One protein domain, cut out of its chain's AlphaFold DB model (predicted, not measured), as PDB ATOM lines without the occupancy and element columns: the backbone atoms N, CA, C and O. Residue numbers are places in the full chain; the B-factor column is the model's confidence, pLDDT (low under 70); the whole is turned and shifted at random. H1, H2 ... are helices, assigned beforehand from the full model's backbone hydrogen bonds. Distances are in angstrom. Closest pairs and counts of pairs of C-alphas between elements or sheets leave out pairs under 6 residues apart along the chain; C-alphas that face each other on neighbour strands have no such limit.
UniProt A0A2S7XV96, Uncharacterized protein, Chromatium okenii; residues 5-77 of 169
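This is residues 5 to 77 of the 169 residues of an uncharacterized protein of Chromatium okenii (UniProt A0A2S7XV96). A short helix, H1, crosses the first part of a much longer one, H2, and a loop folds back between them; the rest of H2 sticks out as a long bare arm, residues 49 to 75. The printed part has 73 residues with two named helices, H1 then H2, and no named strand; its class is all helix. It is extended, with a radius of gyration of the C-alphas of 21.1 A and spans of 71 by 27 by 18 A, and the arm makes most of the length.

H1, residues 5 to 23, begins at C-alpha 5 (119.823, 95.438, 110.468) and measures 27.2 A. H2, residues 35 to 75, measures 58.3 A and ends at C-alpha 75 (162.507, 80.487, 159.649).

Residues 11 to 19 of H1 touch residues 37 to 45 of H2; the closest C-alphas, of Tyr 19 and Val 41, are 6.2 A apart. The helices run the same way at a steep tilt of 44 degrees. In H1 and H2 every O i to N i+4 pair is within hydrogen-bond range.

The C-alphas farthest apart, of Asp 6 and Asn 77, are 71.6 A apart. The printed part has no cut. The link from H1 to H2, 11 residues, is long. Residues 5 to 10 and 49 to 77 stand free. pLDDT is under 70 at residues 27 to 33 and 71 to 76.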
ATOM      1  N   THR A   5     119.211  96.737 110.170       71.25
ATOM      2  CA  THR A   5     119.823  95.438 110.468       71.25
ATOM      3  C   THR A   5     121.028  95.120 109.585       71.25
ATOM      4  O   THR A   5     122.028  94.624 110.099       71.25
ATOM      5  N   ASP A   6     120.979  95.447 108.290       70.94
ATOM      6  CA  ASP A   6     122.118  95.236 107.383       70.94
ATOM      7  C   ASP A   6     123.282  96.169 107.746       70.94
ATOM      8  O   ASP A   6     124.440  95.761 107.740       70.94
ATOM      9  N   ASN A   7     122.969  97.409 108.138       73.19
ATOM     10  CA  ASN A   7     123.976  98.372 108.586       73.19
ATOM     11  C   ASN A   7     124.619  97.949 109.917       73.19
ATOM     12  O   ASN A   7     125.826  98.100 110.092       73.19
ATOM     13  N   ALA A   8     123.839  97.400 110.854       73.69
ATOM     14  CA  ALA A   8     124.366  96.898 112.123       73.69
ATOM     15  C   ALA A   8     125.303  95.694 111.927       73.69
ATOM     16  O   ALA A   8     126.324  95.588 112.609       73.69
ATOM     17  N   PHE A   9     124.981  94.808 110.981       78.56
ATOM     18  CA  PHE A   9     125.821  93.661 110.644       78.56
ATOM     19  C   PHE A   9     127.155  94.092 110.017       78.56
ATOM     20  O   PHE A   9     128.207  93.606 110.431       78.56
ATOM     21  N   ASP A  10     127.132  95.056 109.093       77.38
ATOM     22  CA  ASP A  10     128.347  95.600 108.472       77.38
ATOM     23  C   ASP A  10     129.305  96.203 109.519       77.38
ATOM     24  O   ASP A  10     130.509  95.941 109.490       77.38
ATOM     25  N   VAL A  11     128.769  96.932 110.508       76.31
ATOM     26  CA  VAL A  11     129.560  97.503 111.614       76.31
ATOM     27  C   VAL A  11     130.195  96.411 112.480       76.31
ATOM     28  O   VAL A  11     131.364  96.520 112.852       76.31
ATOM     29  N   GLN A  12     129.467  95.335 112.792       76.19
ATOM     30  CA  GLN A  12     130.014  94.211 113.565       76.19
ATOM     31  C   GLN A  12     131.142  93.495 112.817       76.19
ATOM     32  O   GLN A  12     132.180  93.196 113.408       76.19
ATOM     33  N   VAL A  13     130.956  93.249 111.517       81.19
ATOM     34  CA  VAL A  13     131.974  92.628 110.661       81.19
ATOM     35  C   VAL A  13     133.231  93.499 110.596       81.19
ATOM     36  O   VAL A  13     134.341  92.973 110.689       81.19
ATOM     37  N   ASP A  14     133.078  94.820 110.497       78.00
ATOM     38  CA  ASP A  14     134.209  95.747 110.490       78.00
ATOM     39  C   ASP A  14     134.959  95.773 111.832       78.00
ATOM     40  O   ASP A  14     136.191  95.725 111.830       78.00
ATOM     41  N   ILE A  15     134.251  95.771 112.969       76.81
ATOM     42  CA  ILE A  15     134.870  95.681 114.305       76.81
ATOM     43  C   ILE A  15     135.691  94.391 114.435       76.81
ATOM     44  O   ILE A  15     136.856  94.444 114.836       76.81
ATOM     45  N   ILE A  16     135.114  93.243 114.059       79.56
ATOM     46  CA  ILE A  16     135.788  91.935 114.128       79.56
ATOM     47  C   ILE A  16     137.020  91.923 113.221       79.56
ATOM     48  O   ILE A  16     138.102  91.549 113.662       79.56
ATOM     49  N   ARG A  17     136.895  92.399 111.975       81.56
ATOM     50  CA  ARG A  17     138.008  92.423 111.014       81.56
ATOM     51  C   ARG A  17     139.196  93.228 111.535       81.56
ATOM     52  O   ARG A  17     140.340  92.802 111.374       81.56
ATOM     53  N   VAL A  18     138.943  94.398 112.124       75.69
ATOM     54  CA  VAL A  18     140.016  95.242 112.668       75.69
ATOM     55  C   VAL A  18     140.631  94.594 113.912       75.69
ATOM     56  O   VAL A  18     141.854  94.567 114.034       75.69
ATOM     57  N   TYR A  19     139.819  94.017 114.797       73.62
ATOM     58  CA  TYR A  19     140.318  93.325 115.985       73.62
ATOM     59  C   TYR A  19     141.157  92.076 115.637       73.62
ATOM     60  O   TYR A  19     142.245  91.887 116.179       73.62
ATOM     61  N   ASP A  20     140.751  91.273 114.653       79.56
ATOM     62  CA  ASP A  20     141.519  90.103 114.196       79.56
ATOM     63  C   ASP A  20     142.842  90.496 113.515       79.56
ATOM     64  O   ASP A  20     143.880  89.836 113.676       79.56
ATOM     65  N   ALA A  21     142.849  91.608 112.772       74.94
ATOM     66  CA  ALA A  21     144.079  92.172 112.220       74.94
ATOM     67  C   ALA A  21     145.057  92.602 113.330       74.94
ATOM     68  O   ALA A  21     146.273  92.494 113.147       74.94
ATOM     69  N   HIS A  22     144.535  93.038 114.484       73.69
ATOM     70  CA  HIS A  22     145.330  93.415 115.653       73.69
ATOM     71  C   HIS A  22     145.975  92.180 116.273       73.69
ATOM     72  O   HIS A  22     147.198  92.119 116.387       73.69
ATOM     73  N   LEU A  23     145.160  91.165 116.582       73.94
ATOM     74  CA  LEU A  23     145.618  89.905 117.175       73.94
ATOM     75  C   LEU A  23     146.672  89.195 116.315       73.94
ATOM     76  O   LEU A  23     147.586  88.562 116.837       73.94
ATOM     77  N   SER A  24     146.565  89.310 114.991       79.50
ATOM     78  CA  SER A  24     147.508  88.695 114.052       79.50
ATOM     79  C   SER A  24     148.761  89.534 113.764       79.50
ATOM     80  O   SER A  24     149.606  89.096 112.981       79.50
ATOM     81  N   GLY A  25     148.896  90.728 114.360       70.38
ATOM     82  CA  GLY A  25     150.028  91.636 114.133       70.38
ATOM     83  C   GLY A  25     150.098  92.210 112.710       70.38
ATOM     84  O   GLY A  25     151.136  92.722 112.301       70.38
ATOM     85  N   LYS A  26     149.008  92.108 111.937       71.38
ATOM     86  CA  LYS A  26     148.912  92.524 110.523       71.38
ATOM     87  C   LYS A  26     148.249  93.888 110.342       71.38
ATOM     88  O   LYS A  26     147.997  94.305 109.211       71.38
ATOM     89  N   LEU A  27     147.937  94.567 111.441       65.38
ATOM     90  CA  LEU A  27     147.242  95.843 111.433       65.38
ATOM     91  C   LEU A  27     148.183  96.925 110.883       65.38
ATOM     92  O   LEU A  27     149.086  97.399 111.569       65.38
ATOM     93  N   GLN A  28     148.001  97.281 109.609       58.75
ATOM     94  CA  GLN A  28     148.660  98.455 109.046       58.75
ATOM     95  C   GLN A  28     148.065  99.712 109.700       58.75
ATOM     96  O   GLN A  28     146.853  99.753 109.909       58.75
ATOM     97  N   PRO A  29     148.870 100.743 110.012       49.78
ATOM     98  CA  PRO A  29     148.443 101.937 110.758       49.78
ATOM     99  C   PRO A  29     147.464 102.876 110.011       49.78
ATOM    100  O   PRO A  29     147.393 104.067 110.294       49.78
ATOM    101  N   THR A  30     146.678 102.358 109.070       50.25
ATOM    102  CA  THR A  30     145.712 103.082 108.236       50.25
ATOM    103  C   THR A  30     144.398 102.305 108.199       50.25
ATOM    104  O   THR A  30     144.402 101.137 107.830       50.25
ATOM    105  N   THR A  31     143.216 102.824 108.499       57.34
ATOM    106  CA  THR A  31     142.783 104.096 109.077       57.34
ATOM    107  C   THR A  31     141.376 103.754 109.560       57.34
ATOM    108  O   THR A  31     140.502 103.513 108.727       57.34
ATOM    109  N   ILE A  32     141.141 103.633 110.866       59.88
ATOM    110  CA  ILE A  32     139.764 103.495 111.348       59.88
ATOM    111  C   ILE A  32     139.138 104.883 111.184       59.88
ATOM    112  O   ILE A  32     139.400 105.785 111.971       59.88
ATOM    113  N   THR A  33     138.422 105.099 110.080       63.62
ATOM    114  CA  THR A  33     137.852 106.411 109.735       63.62
ATOM    115  C   THR A  33     136.622 106.751 110.568       63.62
ATOM    116  O   THR A  33     136.277 107.923 110.687       63.62
ATOM    117  N   ASP A  34     135.970 105.738 111.140       73.62
ATOM    118  CA  ASP A  34     134.831 105.919 112.031       73.62
ATOM    119  C   ASP A  34     135.311 106.032 113.494       73.62
ATOM    120  O   ASP A  34     135.885 105.076 114.030       73.62
ATOM    121  N   PRO A  35     135.082 107.175 114.167       76.44
ATOM    122  CA  PRO A  35     135.537 107.389 115.538       76.44
ATOM    123  C   PRO A  35     134.887 106.431 116.549       76.44
ATOM    124  O   PRO A  35     135.505 106.119 117.567       76.44
ATOM    125  N   ILE A  36     133.674 105.935 116.281       78.25
ATOM    126  CA  ILE A  36     132.967 104.987 117.151       78.25
ATOM    127  C   ILE A  36     133.620 103.607 117.040       78.25
ATOM    128  O   ILE A  36     133.921 102.983 118.058       78.25
ATOM    129  N   ILE A  37     133.907 103.151 115.817       76.06
ATOM    130  CA  ILE A  37     134.597 101.871 115.585       76.06
ATOM    131  C   ILE A  37     136.011 101.920 116.178       76.06
ATOM    132  O   ILE A  37     136.446 100.956 116.805       76.06
ATOM    133  N   ALA A  38     136.708 103.055 116.053       75.31
ATOM    134  CA  ALA A  38     138.040 103.230 116.626       75.31
ATOM    135  C   ALA A  38     138.015 103.111 118.153       75.31
ATOM    136  O   ALA A  38     138.800 102.353 118.721       75.31
ATOM    137  N   ALA A  39     137.084 103.804 118.814       78.94
ATOM    138  CA  ALA A  39     136.929 103.744 120.265       78.94
ATOM    139  C   ALA A  39     136.596 102.327 120.758       78.94
ATOM    140  O   ALA A  39     137.160 101.878 121.756       78.94
ATOM    141  N   LEU A  40     135.730 101.599 120.044       80.38
ATOM    142  CA  LEU A  40     135.375 100.219 120.388       80.38
ATOM    143  C   LEU A  40     136.566  99.263 120.244       80.38
ATOM    144  O   LEU A  40     136.821  98.470 121.148       80.38
ATOM    145  N   VAL A  41     137.325  99.355 119.149       79.88
ATOM    146  CA  VAL A  41     138.523  98.528 118.936       79.88
ATOM    147  C   VAL A  41     139.597  98.843 119.979       79.88
ATOM    148  O   VAL A  41     140.155  97.917 120.564       79.88
ATOM    149  N   HIS A  42     139.853 100.123 120.269       80.38
ATOM    150  CA  HIS A  42     140.792 100.519 121.321       80.38
ATOM    151  C   HIS A  42     140.366  99.995 122.697       80.38
ATOM    152  O   HIS A  42     141.190  99.415 123.399       80.38
ATOM    153  N   GLY A  43     139.081 100.101 123.048       82.31
ATOM    154  CA  GLY A  43     138.557  99.539 124.293       82.31
ATOM    155  C   GLY A  43     138.729  98.018 124.382       82.31
ATOM    156  O   GLY A  43     139.116  97.501 125.427       82.31
ATOM    157  N   LEU A  44     138.512  97.283 123.284       82.81
ATOM    158  CA  LEU A  44     138.752  95.835 123.239       82.81
ATOM    159  C   LEU A  44     140.238  95.486 123.403       82.81
ATOM    160  O   LEU A  44     140.567  94.539 124.117       82.81
ATOM    161  N   MET A  45     141.133  96.264 122.790       81.19
ATOM    162  CA  MET A  45     142.584  96.102 122.940       81.19
ATOM    163  C   MET A  45     143.044  96.363 124.380       81.19
ATOM    164  O   MET A  45     143.844  95.600 124.918       81.19
ATOM    165  N   GLU A  46     142.524  97.408 125.027       85.25
ATOM    166  CA  GLU A  46     142.802  97.701 126.436       85.25
ATOM    167  C   GLU A  46     142.318  96.570 127.351       85.25
ATOM    168  O   GLU A  46     143.054  96.140 128.240       85.25
ATOM    169  N   ILE A  47     141.119  96.032 127.102       86.62
ATOM    170  CA  ILE A  47     140.578  94.889 127.850       86.62
ATOM    171  C   ILE A  47     141.470  93.651 127.694       86.62
ATOM    172  O   ILE A  47     141.714  92.958 128.685       86.62
ATOM    173  N   ASP A  48     141.963  93.354 126.490       82.81
ATOM    174  CA  ASP A  48     142.872  92.221 126.285       82.81
ATOM    175  C   ASP A  48     144.211  92.433 127.007       82.81
ATOM    176  O   ASP A  48     144.681  91.547 127.723       82.81
ATOM    177  N   GLY A  49     144.761  93.649 126.937       86.19
ATOM    178  CA  GLY A  49     145.948  94.037 127.700       86.19
ATOM    179  C   GLY A  49     145.766  93.853 129.211       86.19
ATOM    180  O   GLY A  49     146.634  93.283 129.877       86.19
ATOM    181  N   ILE A  50     144.615  94.255 129.756       89.31
ATOM    182  CA  ILE A  50     144.269  94.064 131.173       89.31
ATOM    183  C   ILE A  50     144.177  92.574 131.519       89.31
ATOM    184  O   ILE A  50     144.718  92.147 132.540       89.31
ATOM    185  N   LYS A  51     143.546  91.750 130.673       88.50
ATOM    186  CA  LYS A  51     143.457  90.296 130.897       88.50
ATOM    187  C   LYS A  51     144.835  89.643 130.925       88.50
ATOM    188  O   LYS A  51     145.108  88.827 131.806       88.50
ATOM    189  N   GLN A  52     145.721  90.020 130.007       86.56
ATOM    190  CA  GLN A  52     147.095  89.519 129.989       86.56
ATOM    191  C   GLN A  52     147.849  89.917 131.267       86.56
ATOM    192  O   GLN A  52     148.510  89.077 131.883       86.56
ATOM    193  N   GLN A  53     147.700  91.166 131.719       88.88
ATOM    194  CA  GLN A  53     148.272  91.622 132.988       88.88
ATOM    195  C   GLN A  53     147.716  90.840 134.182       88.88
ATOM    196  O   GLN A  53     148.489  90.441 135.051       88.88
ATOM    197  N   GLN A  54     146.413  90.556 134.209       91.50
ATOM    198  CA  GLN A  54     145.783  89.776 135.271       91.50
ATOM    199  C   GLN A  54     146.366  88.360 135.360       91.50
ATOM    200  O   GLN A  54     146.692  87.908 136.454       91.50
ATOM    201  N   VAL A  55     146.586  87.686 134.225       92.88
ATOM    202  CA  VAL A  55     147.237  86.363 134.197       92.88
ATOM    203  C   VAL A  55     148.657  86.426 134.763       92.88
ATOM    204  O   VAL A  55     149.062  85.551 135.530       92.88
ATOM    205  N   VAL A  56     149.427  87.461 134.413       93.31
ATOM    206  CA  VAL A  56     150.786  87.653 134.945       93.31
ATOM    207  C   VAL A  56     150.760  87.925 136.449       93.31
ATOM    208  O   VAL A  56     151.603  87.391 137.168       93.31
ATOM    209  N   ILE A  57     149.811  88.732 136.926       92.56
ATOM    210  CA  ILE A  57     149.641  89.026 138.353       92.56
ATOM    211  C   ILE A  57     149.325  87.743 139.115       92.56
ATOM    212  O   ILE A  57     150.047  87.441 140.055       92.56
ATOM    213  N   VAL A  58     148.338  86.957 138.673       94.25
ATOM    214  CA  VAL A  58     147.962  85.693 139.329       94.25
ATOM    215  C   VAL A  58     149.170  84.766 139.463       94.25
ATOM    216  O   VAL A  58     149.491  84.341 140.567       94.25
ATOM    217  N   ARG A  59     149.926  84.554 138.377       91.94
ATOM    218  CA  ARG A  59     151.145  83.725 138.415       91.94
ATOM    219  C   ARG A  59     152.205  84.261 139.377       91.94
ATOM    220  O   ARG A  59     152.885  83.485 140.041       91.94
ATOM    221  N   LYS A  60     152.392  85.584 139.434       92.38
ATOM    222  CA  LYS A  60     153.338  86.207 140.374       92.38
ATOM    223  C   LYS A  60     152.874  86.061 141.821       92.38
ATOM    224  O   LYS A  60     153.724  85.872 142.685       92.38
ATOM    225  N   THR A  61     151.572  86.142 142.079       89.50
ATOM    226  CA  THR A  61     150.994  85.932 143.410       89.50
ATOM    227  C   THR A  61     151.212  84.495 143.869       89.50
ATOM    228  O   THR A  61     151.790  84.304 144.928       89.50
ATOM    229  N   GLU A  62     150.907  83.500 143.030       91.62
ATOM    230  CA  GLU A  62     151.162  82.079 143.330       91.62
ATOM    231  C   GLU A  62     152.653  81.812 143.625       91.62
ATOM    232  O   GLU A  62     153.014  81.098 144.562       91.62
ATOM    233  N   GLN A  63     153.558  82.427 142.853       90.31
ATOM    234  CA  GLN A  63     155.002  82.333 143.101       90.31
ATOM    235  C   GLN A  63     155.429  82.999 144.414       90.31
ATOM    236  O   GLN A  63     156.345  82.512 145.075       90.31
ATOM    237  N   LEU A  64     154.820  84.131 144.776       86.44
ATOM    238  CA  LEU A  64     155.094  84.809 146.041       86.44
ATOM    239  C   LEU A  64     154.590  83.986 147.221       86.44
ATOM    240  O   LEU A  64     155.347  83.816 148.169       86.44
ATOM    241  N   GLU A  65     153.381  83.439 147.141       86.38
ATOM    242  CA  GLU A  65     152.807  82.558 148.162       86.38
ATOM    243  C   GLU A  65     153.719  81.351 148.407       86.38
ATOM    244  O   GLU A  65     154.156  81.132 149.535       86.38
ATOM    245  N   SER A  66     154.147  80.661 147.346       82.81
ATOM    246  CA  SER A  66     155.083  79.535 147.468       82.81
ATOM    247  C   SER A  66     156.432  79.936 148.085       82.81
ATOM    248  O   SER A  66     156.998  79.204 148.900       82.81
ATOM    249  N   ARG A  67     156.966  81.114 147.736       80.62
ATOM    250  CA  ARG A  67     158.213  81.620 148.335       80.62
ATOM    251  C   ARG A  67     158.036  82.007 149.799       80.62
ATOM    252  O   ARG A  67     158.963  81.798 150.574       80.62
ATOM    253  N   VAL A  68     156.889  82.571 150.174       79.12
ATOM    254  CA  VAL A  68     156.560  82.894 151.568       79.12
ATOM    255  C   VAL A  68     156.474  81.610 152.382       79.12
ATOM    256  O   VAL A  68     157.146  81.521 153.402       79.12
ATOM    257  N   GLU A  69     155.775  80.583 151.895       73.56
ATOM    258  CA  GLU A  69     155.724  79.272 152.553       73.56
ATOM    259  C   GLU A  69     157.123  78.675 152.756       73.56
ATOM    260  O   GLU A  69     157.452  78.214 153.848       73.56
ATOM    261  N   GLN A  70     157.992  78.734 151.741       71.06
ATOM    262  CA  GLN A  70     159.374  78.256 151.861       71.06
ATOM    263  C   GLN A  70     160.189  79.047 152.891       71.06
ATOM    264  O   GLN A  70     160.937  78.452 153.666       71.06
ATOM    265  N   VAL A  71     160.058  80.375 152.915       67.81
ATOM    266  CA  VAL A  71     160.758  81.230 153.884       67.81
ATOM    267  C   VAL A  71     160.233  80.996 155.300       67.81
ATOM    268  O   VAL A  71     161.035  80.915 156.230       67.81
ATOM    269  N   GLU A  72     158.921  80.831 155.475       64.94
ATOM    270  CA  GLU A  72     158.312  80.493 156.761       64.94
ATOM    271  C   GLU A  72     158.775  79.122 157.265       64.94
ATOM    272  O   GLU A  72     159.130  78.995 158.437       64.94
ATOM    273  N   LEU A  73     158.842  78.115 156.388       63.06
ATOM    274  CA  LEU A  73     159.376  76.790 156.719       63.06
ATOM    275  C   LEU A  73     160.848  76.860 157.146       63.06
ATOM    276  O   LEU A  73     161.238  76.195 158.105       63.06
ATOM    277  N   GLN A  74     161.655  77.691 156.479       63.03
ATOM    278  CA  GLN A  74     163.061  77.899 156.835       63.03
ATOM    279  C   GLN A  74     163.235  78.672 158.150       63.03
ATOM    280  O   GLN A  74     164.131  78.349 158.920       63.03
ATOM    281  N   HIS A  75     162.394  79.671 158.432       64.62
ATOM    282  CA  HIS A  75     162.507  80.487 159.649       64.62
ATOM    283  C   HIS A  75     161.958  79.804 160.905       64.62
ATOM    284  O   HIS A  75     162.330  80.177 162.017       64.62
ATOM    285  N   ARG A  76     161.058  78.825 160.761       69.44
ATOM    286  CA  ARG A  76     160.400  78.181 161.906       69.44
ATOM    287  C   ARG A  76     161.202  77.042 162.539       69.44
ATOM    288  O   ARG A  76     160.713  76.475 163.507       69.44
ATOM    289  N   ASN A  77     162.403  76.701 162.055       78.81
ATOM    290  CA  ASN A  77     163.253  75.629 162.615       78.81
ATOM    291  C   ASN A  77     162.483  74.320 162.907       78.81
ATOM    292  O   ASN A  77     162.674  73.694 163.950       78.81
TER     293      ASN A  77